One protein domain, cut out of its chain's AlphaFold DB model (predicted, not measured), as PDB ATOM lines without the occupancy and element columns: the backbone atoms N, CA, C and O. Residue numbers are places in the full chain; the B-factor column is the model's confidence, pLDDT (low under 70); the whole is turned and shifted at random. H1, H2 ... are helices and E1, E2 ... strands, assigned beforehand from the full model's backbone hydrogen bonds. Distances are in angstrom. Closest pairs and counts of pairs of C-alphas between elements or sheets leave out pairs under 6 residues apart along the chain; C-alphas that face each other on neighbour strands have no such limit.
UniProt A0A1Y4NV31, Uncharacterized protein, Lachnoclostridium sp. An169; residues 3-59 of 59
ATOM      1  N   GLY A   3      92.026 113.652 133.653       57.00
ATOM      2  CA  GLY A   3      91.671 112.890 134.862       57.00
ATOM      3  C   GLY A   3      90.237 112.346 134.885       57.00
ATOM      4  O   GLY A   3      90.007 111.242 135.357       57.00
ATOM      5  N   SER A   4      89.264 113.056 134.303       63.66
ATOM      6  CA  SER A   4      87.840 112.706 134.445       63.66
ATOM      7  C   SER A   4      87.424 111.416 133.723       63.66
ATOM      8  O   SER A   4      86.492 110.745 134.158       63.66
ATOM      9  N   GLY A   5      88.088 111.056 132.619       76.19
ATOM     10  CA  GLY A   5      87.733 109.869 131.828       76.19
ATOM     11  C   GLY A   5      88.245 108.552 132.416       76.19
ATOM     12  O   GLY A   5      87.590 107.520 132.289       76.19
ATOM     13  N   GLU A   6      89.406 108.580 133.071       78.00
ATOM     14  CA  GLU A   6      89.990 107.409 133.730       78.00
ATOM     15  C   GLU A   6      89.232 107.068 135.018       78.00
ATOM     16  O   GLU A   6      88.873 105.909 135.231       78.00
ATOM     17  N   THR A   7      88.889 108.087 135.812       80.31
ATOM     18  CA  THR A   7      88.083 107.950 137.032       80.31
ATOM     19  C   THR A   7      86.691 107.385 136.728       80.31
ATOM     20  O   THR A   7      86.256 106.448 137.389       80.31
ATOM     21  N   ALA A   8      86.016 107.860 135.673       83.38
ATOM     22  CA  ALA A   8      84.701 107.340 135.282       83.38
ATOM     23  C   ALA A   8      84.736 105.846 134.903       83.38
ATOM     24  O   ALA A   8      83.887 105.075 135.344       83.38
ATOM     25  N   ARG A   9      85.750 105.418 134.138       85.88
ATOM     26  CA  ARG A   9      85.934 104.003 133.763       85.88
ATOM     27  C   ARG A   9      86.251 103.118 134.964       85.88
ATOM     28  O   ARG A   9      85.814 101.972 135.019       85.88
ATOM     29  N   ALA A  10      87.026 103.634 135.914       85.56
ATOM     30  CA  ALA A  10      87.320 102.940 137.158       85.56
ATOM     31  C   ALA A  10      86.046 102.706 137.984       85.56
ATOM     32  O   ALA A  10      85.798 101.581 138.413       85.56
ATOM     33  N   VAL A  11      85.209 103.738 138.132       85.50
ATOM     34  CA  VAL A  11      83.923 103.646 138.839       85.50
ATOM     35  C   VAL A  11      82.982 102.656 138.153       85.50
ATOM     36  O   VAL A  11      82.451 101.777 138.824       85.50
ATOM     37  N   GLU A  12      82.822 102.734 136.829       88.31
ATOM     38  CA  GLU A  12      81.998 101.791 136.058       88.31
ATOM     39  C   GLU A  12      82.452 100.338 136.278       88.31
ATOM     40  O   GLU A  12      81.643  99.446 136.531       88.31
ATOM     41  N   LYS A  13      83.767 100.100 136.257       88.19
ATOM     42  CA  LYS A  13      84.334  98.772 136.494       88.19
ATOM     43  C   LYS A  13      84.072  98.271 137.914       88.19
ATOM     44  O   LYS A  13      83.749  97.100 138.082       88.19
ATOM     45  N   ILE A  14      84.183  99.126 138.928       86.81
ATOM     46  CA  ILE A  14      83.860  98.767 140.316       86.81
ATOM     47  C   ILE A  14      82.364  98.455 140.448       86.81
ATOM     48  O   ILE A  14      82.003  97.423 141.011       86.81
ATOM     49  N   GLN A  15      81.499  99.287 139.864       86.88
ATOM     50  CA  GLN A  15      80.050  99.069 139.848       86.88
ATOM     51  C   GLN A  15      79.659  97.775 139.132       86.88
ATOM     52  O   GLN A  15      78.719  97.116 139.555       86.88
ATOM     53  N   SER A  16      80.408  97.341 138.112       90.06
ATOM     54  CA  SER A  16      80.147  96.056 137.445       90.06
ATOM     55  C   SER A  16      80.274  94.836 138.372       90.06
ATOM     56  O   SER A  16      79.795  93.756 138.034       90.06
ATOM     57  N   PHE A  17      80.881  95.009 139.552       87.75
ATOM     58  CA  PHE A  17      80.988  93.989 140.593       87.75
ATOM     59  C   PHE A  17      80.126  94.287 141.831       87.75
ATOM     60  O   PHE A  17      80.266  93.584 142.828       87.75
ATOM     61  N   SER A  18      79.238  95.290 141.812       84.69
ATOM     62  CA  SER A  18      78.462  95.682 143.004       84.69
ATOM     63  C   SER A  18      77.508  94.596 143.507       84.69
ATOM     64  O   SER A  18      77.170  94.578 144.685       84.69
ATOM     65  N   GLU A  19      77.075  93.696 142.623       87.06
ATOM     66  CA  GLU A  19      76.203  92.558 142.947       87.06
ATOM     67  C   GLU A  19      76.986  91.259 143.202       87.06
ATOM     68  O   GLU A  19      76.392  90.195 143.379       87.06
ATOM     69  N   ALA A  20      78.322  91.308 143.208       86.62
ATOM     70  CA  ALA A  20      79.128  90.132 143.496       86.62
ATOM     71  C   ALA A  20      78.950  89.723 144.969       86.62
ATOM     72  O   ALA A  20      79.377  90.431 145.878       86.62
ATOM     73  N   GLU A  21      78.366  88.546 145.207       83.69
ATOM     74  CA  GLU A  21      78.153  88.007 146.561       83.69
ATOM     75  C   GLU A  21      79.464  87.713 147.311       83.69
ATOM     76  O   GLU A  21      79.483  87.649 148.540       83.69
ATOM     77  N   ALA A  22      80.572  87.527 146.584       84.94
ATOM     78  CA  ALA A  22      81.881  87.247 147.157       84.94
ATOM     79  C   ALA A  22      83.023  87.836 146.319       84.94
ATOM     80  O   ALA A  22      82.939  87.961 145.095       84.94
ATOM     81  N   LEU A  23      84.146  88.112 146.989       81.94
ATOM     82  CA  LEU A  23      85.413  88.455 146.347       81.94
ATOM     83  C   LEU A  23      85.986  87.220 145.644       81.94
ATOM     84  O   LEU A  23      86.700  86.412 146.239       81.94
ATOM     85  N   SER A  24      85.656  87.064 144.363       87.38
ATOM     86  CA  SER A  24      86.245  86.029 143.517       87.38
ATOM     87  C   SER A  24      87.663  86.413 143.082       87.38
ATOM     88  O   SER A  24      88.047  87.587 143.082       87.38
ATOM     89  N   ALA A  25      88.447  85.423 142.650       86.12
ATOM     90  CA  ALA A  25      89.780  85.670 142.103       86.12
ATOM     91  C   ALA A  25      89.753  86.636 140.902       86.12
ATOM     92  O   ALA A  25      90.701  87.395 140.707       86.12
ATOM     93  N   ASP A  26      88.673  86.629 140.120       87.62
ATOM     94  CA  ASP A  26      88.518  87.506 138.961       87.62
ATOM     95  C   ASP A  26      88.227  88.949 139.377       87.62
ATOM     96  O   ASP A  26      88.822  89.869 138.817       87.62
ATOM     97  N   VAL A  27      87.408  89.153 140.417       87.31
ATOM     98  CA  VAL A  27      87.185  90.478 141.019       87.31
ATOM     99  C   VAL A  27      88.501  91.029 141.567       87.31
ATOM    100  O   VAL A  27      88.886  92.154 141.254       87.31
ATOM    101  N   VAL A  28      89.249  90.215 142.317       87.06
ATOM    102  CA  VAL A  28      90.544  90.626 142.878       87.06
ATOM    103  C   VAL A  28      91.519  91.017 141.767       87.06
ATOM    104  O   VAL A  28      92.076  92.106 141.813       87.06
ATOM    105  N   LYS A  29      91.677  90.201 140.718       88.44
ATOM    106  CA  LYS A  29      92.551  90.532 139.575       88.44
ATOM    107  C   LYS A  29      92.107  91.780 138.814       88.44
ATOM    108  O   LYS A  29      92.934  92.472 138.226       88.44
ATOM    109  N   ALA A  30      90.805  92.044 138.762       88.06
ATOM    110  CA  ALA A  30      90.260  93.177 138.032       88.06
ATOM    111  C   ALA A  30      90.498  94.517 138.747       88.06
ATOM    112  O   ALA A  30      90.615  95.540 138.058       88.06
ATOM    113  N   LEU A  31      90.544  94.505 140.085       88.12
ATOM    114  CA  LEU A  31      90.590  95.699 140.937       88.12
ATOM    115  C   LEU A  31      91.963  95.931 141.591       88.12
ATOM    116  O   LEU A  31      92.378  97.078 141.762       88.12
ATOM    117  N   VAL A  32      92.675  94.861 141.944       90.62
ATOM    118  CA  VAL A  32      93.953  94.915 142.659       90.62
ATOM    119  C   VAL A  32      95.109  94.895 141.669       90.62
ATOM    120  O   VAL A  32      95.219  94.007 140.827       90.62
ATOM    121  N   LYS A  33      95.996  95.878 141.794       90.69
ATOM    122  CA  LYS A  33      97.239  95.962 141.028       90.69
ATOM    123  C   LYS A  33      98.329  95.095 141.644       90.69
ATOM    124  O   LYS A  33      99.039  94.399 140.926       90.69
ATOM    125  N   GLU A  34      98.476  95.155 142.963       90.75
ATOM    126  CA  GLU A  34      99.522  94.438 143.685       90.75
ATOM    127  C   GLU A  34      99.085  94.181 145.131       90.75
ATOM    128  O   GLU A  34      98.454  95.035 145.751       90.75
ATOM    129  N   VAL A  35      99.440  93.015 145.672       88.38
ATOM    130  CA  VAL A  35      99.338  92.723 147.107       88.38
ATOM    131  C   VAL A  35     100.753  92.574 147.638       88.38
ATOM    132  O   VAL A  35     101.500  91.714 147.166       88.38
ATOM    133  N   ARG A  36     101.123  93.397 148.616       92.56
ATOM    134  CA  ARG A  36     102.415  93.321 149.299       92.56
ATOM    135  C   ARG A  36     102.199  92.764 150.688       92.56
ATOM    136  O   ARG A  36     101.374  93.267 151.439       92.56
ATOM    137  N   ILE A  37     102.937  91.715 151.017       91.69
ATOM    138  CA  ILE A  37     102.918  91.104 152.343       91.69
ATOM    139  C   ILE A  37     104.295  91.350 152.938       91.69
ATOM    140  O   ILE A  37     105.281  90.796 152.450       91.69
ATOM    141  N   THR A  38     104.372  92.218 153.940       89.94
ATOM    142  CA  THR A  38     105.638  92.543 154.608       89.94
ATOM    143  C   THR A  38     105.918  91.581 155.757       89.94
ATOM    144  O   THR A  38     107.066  91.192 155.961       89.94
ATOM    145  N   ASP A  39     104.875  91.127 156.455       92.38
ATOM    146  CA  ASP A  39     104.943  90.118 157.513       92.38
ATOM    147  C   ASP A  39     103.560  89.462 157.730       92.38
ATOM    148  O   ASP A  39     102.652  89.609 156.914       92.38
ATOM    149  N   ARG A  40     103.399  88.668 158.798       85.62
ATOM    150  CA  ARG A  40     102.142  87.948 159.079       85.62
ATOM    151  C   ARG A  40     100.982  88.855 159.488       85.62
ATOM    152  O   ARG A  40      99.842  88.411 159.407       85.62
ATOM    153  N   GLU A  41     101.264  90.065 159.950       91.56
ATOM    154  CA  GLU A  41     100.267  91.011 160.445       91.56
ATOM    155  C   GLU A  41     100.063  92.181 159.479       91.56
ATOM    156  O   GLU A  41      99.100  92.932 159.631       91.56
ATOM    157  N   HIS A  42     100.959  92.379 158.509       91.31
ATOM    158  CA  HIS A  42     100.962  93.554 157.642       91.31
ATOM    159  C   HIS A  42     100.845  93.164 156.163       91.31
ATOM    160  O   HIS A  42     101.719  92.524 155.569       91.31
ATOM    161  N   MET A  43      99.726  93.589 155.571       92.62
ATOM    162  CA  MET A  43      99.408  93.457 154.154       92.62
ATOM    163  C   MET A  43      98.993  94.819 153.600       92.62
ATOM    164  O   MET A  43      98.136  95.491 154.171       92.62
ATOM    165  N   GLU A  44      99.551  95.183 152.450       91.31
ATOM    166  CA  GLU A  44      99.159  96.356 151.677       91.31
ATOM    167  C   GLU A  44      98.516  95.916 150.360       91.31
ATOM    168  O   GLU A  44      99.037  95.050 149.649       91.31
ATOM    169  N   ILE A  45      97.387  96.533 150.018       88.81
ATOM    170  CA  ILE A  45      96.709  96.335 148.737       88.81
ATOM    171  C   ILE A  45      96.878  97.611 147.924       88.81
ATOM    172  O   ILE A  45      96.357  98.664 148.287       88.81
ATOM    173  N   LEU A  46      97.593  97.511 146.806       89.94
ATOM    174  CA  LEU A  46      97.653  98.571 145.813       89.94
ATOM    175  C   LEU A  46      96.517  98.360 144.819       89.94
ATOM    176  O   LEU A  46      96.460  97.346 144.118       89.94
ATOM    177  N   TRP A  47      95.629  99.339 144.731       89.19
ATOM    178  CA  TRP A  47      94.531  99.339 143.773       89.19
ATOM    179  C   TRP A  47      95.015  99.709 142.371       89.19
ATOM    180  O   TRP A  47      96.019 100.401 142.190       89.19
ATOM    181  N   ASN A  48      94.283  99.265 141.352       87.50
ATOM    182  CA  ASN A  48      94.542  99.647 139.963       87.50
ATOM    183  C   ASN A  48      93.904 100.998 139.581       87.50
ATOM    184  O   ASN A  48      93.742 101.303 138.401       87.50
ATOM    185  N   PHE A  49      93.516 101.789 140.582       86.50
ATOM    186  CA  PHE A  49      92.790 103.046 140.448       86.50
ATOM    187  C   PHE A  49      93.479 104.139 141.261       86.50
ATOM    188  O   PHE A  49      94.231 103.847 142.189       86.50
ATOM    189  N   LYS A  50      93.226 105.397 140.899       85.19
ATOM    190  CA  LYS A  50      93.720 106.568 141.632       85.19
ATOM    191  C   LYS A  50      92.915 106.805 142.906       85.19
ATOM    192  O   LYS A  50      91.743 106.441 142.967       85.19
ATOM    193  N   ASP A  51      93.519 107.503 143.862       82.62
ATOM    194  CA  ASP A  51      92.893 107.851 145.145       82.62
ATOM    195  C   ASP A  51      91.581 108.631 144.966       82.62
ATOM    196  O   ASP A  51      90.612 108.369 145.670       82.62
ATOM    197  N   GLU A  52      91.492 109.482 143.939       83.12
ATOM    198  CA  GLU A  52      90.269 110.215 143.564       83.12
ATOM    199  C   GLU A  52      89.063 109.288 143.315       83.12
ATOM    200  O   GLU A  52      87.920 109.654 143.580       83.12
ATOM    201  N   VAL A  53      89.298 108.070 142.807       82.44
ATOM    202  CA  VAL A  53      88.240 107.062 142.632       82.44
ATOM    203  C   VAL A  53      87.780 106.566 143.996       82.44
ATOM    204  O   VAL A  53      86.580 106.440 144.203       82.44
ATOM    205  N   MET A  54      88.712 106.317 144.921       77.94
ATOM    206  CA  MET A  54      88.421 105.827 146.272       77.94
ATOM    207  C   MET A  54      87.619 106.846 147.086       77.94
ATOM    208  O   MET A  54      86.694 106.455 147.794       77.94
ATOM    209  N   GLU A  55      87.918 108.138 146.942       79.88
ATOM    210  CA  GLU A  55      87.128 109.219 147.545       79.88
ATOM    211  C   GLU A  55      85.682 109.222 147.028       79.88
ATOM    212  O   GLU A  55      84.750 109.467 147.790       79.88
ATOM    213  N   PHE A  56      85.477 108.882 145.753       75.44
ATOM    214  CA  PHE A  56      84.158 108.869 145.117       75.44
ATOM    215  C   PHE A  56      83.259 107.704 145.562       75.44
ATOM    216  O   PHE A  56      82.040 107.814 145.488       75.44
ATOM    217  N   ILE A  57      83.844 106.580 145.989       71.62
ATOM    218  CA  ILE A  57      83.113 105.396 146.492       71.62
ATOM    219  C   ILE A  57      82.917 105.417 148.013       71.62
ATOM    220  O   ILE A  57      82.096 104.661 148.521       71.62
ATOM    221  N   GLN A  58      83.702 106.218 148.739       66.19
ATOM    222  CA  GLN A  58      83.593 106.366 150.197       66.19
ATOM    223  C   GLN A  58      82.632 107.489 150.626       66.19
ATOM    224  O   GLN A  58      82.271 107.537 151.802       66.19
ATOM    225  N   GLY A  59      82.251 108.380 149.703       52.41
ATOM    226  CA  GLY A  59      81.235 109.425 149.901       52.41
ATOM    227  C   GLY A  59      79.822 108.949 149.596       52.41
ATOM    228  O   GLY A  59      78.897 109.472 150.256       52.41
TER     229      GLY A  59
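This is residues 3 to 59 of the 59 residues of an uncharacterized protein of Lachnoclostridium sp. An169 (UniProt A0A1Y4NV31). A two-stranded hairpin, E1 and E2, reaches away to one side as a long arm, and at its other end a loose group of three short helices is gathered, with H3 packed on H1. H1 and H2 run opposite ways with a looped-out link between them; residues 18 to 26, of which 25 and 26 belong to H2, stick out from the rest, and H2 leads straight into the hairpin. The printed part has 57 residues, with three named helices and two named strands in the order H1, H2, E1, E2, H3, and its class is mixed, helices and strands. The sheet has the order E1 - E2 and is antiparallel. The whole is only just loose, close to compact, with a radius of gyration of the C-alphas of 12.6 A, and spans 37 by 26 by 19 A.

H1 is residues 3 to 15, 18.7 A from first to last C-alpha, and begins with C-alpha 3 at (91.671, 112.890, 134.862). H2 is residues 25 to 31, 10.1 A long. E1 is residues 32 to 37, 13.7 A long, and ends with C-alpha 37 at (102.918, 91.104, 152.343). E2 is residues 43 to 47, 12.9 A long. H3 is residues 51 to 58, 10.7 A long, and ends with C-alpha 58 at (83.593, 106.366, 150.197).

H1 touches H3 with residues 7 to 11 alone; the closest C-alphas, those of Thr 7 and Val 53, are 5.7 A apart. These two helices run the same way at a steep tilt of 42 degrees. H1 and H2 are close but not clearly touching, with the C-alphas of Ile 14 and Leu 31 closest at 7.4 A. They run opposite ways at a shallow tilt of 22 degrees. H2 and H3 are apart. The closest C-alphas of H2 and E2 are those of Leu 31 and Trp 47, 6.1 A apart. E1 and E2 form a hairpin of antiparallel neighbours, with 165 degrees between their directions. Across it N 36 and O 44 are 2.9 A apart and N 46 and O 34 are 2.8 A apart, both within hydrogen-bond range. E1 is apart from H1 and from H3, and E2 is apart from H1. In H1, H2 and H3 every O i to N i+4 pair is within hydrogen-bond range.

The two C-alphas farthest apart are those of Gly 5 and Arg 40, at 37.8 A. The printed part has no cut and ends at residue 59, the chain's last residue. No link is long: those from H2 to E1, E1 to E2 and E2 to H3 are tight, and the nine-residue link from H1 to H2 is short. The mean pLDDT of the printed part is 84.4, and residues 3 to 4 and 58 to 59 are under 70.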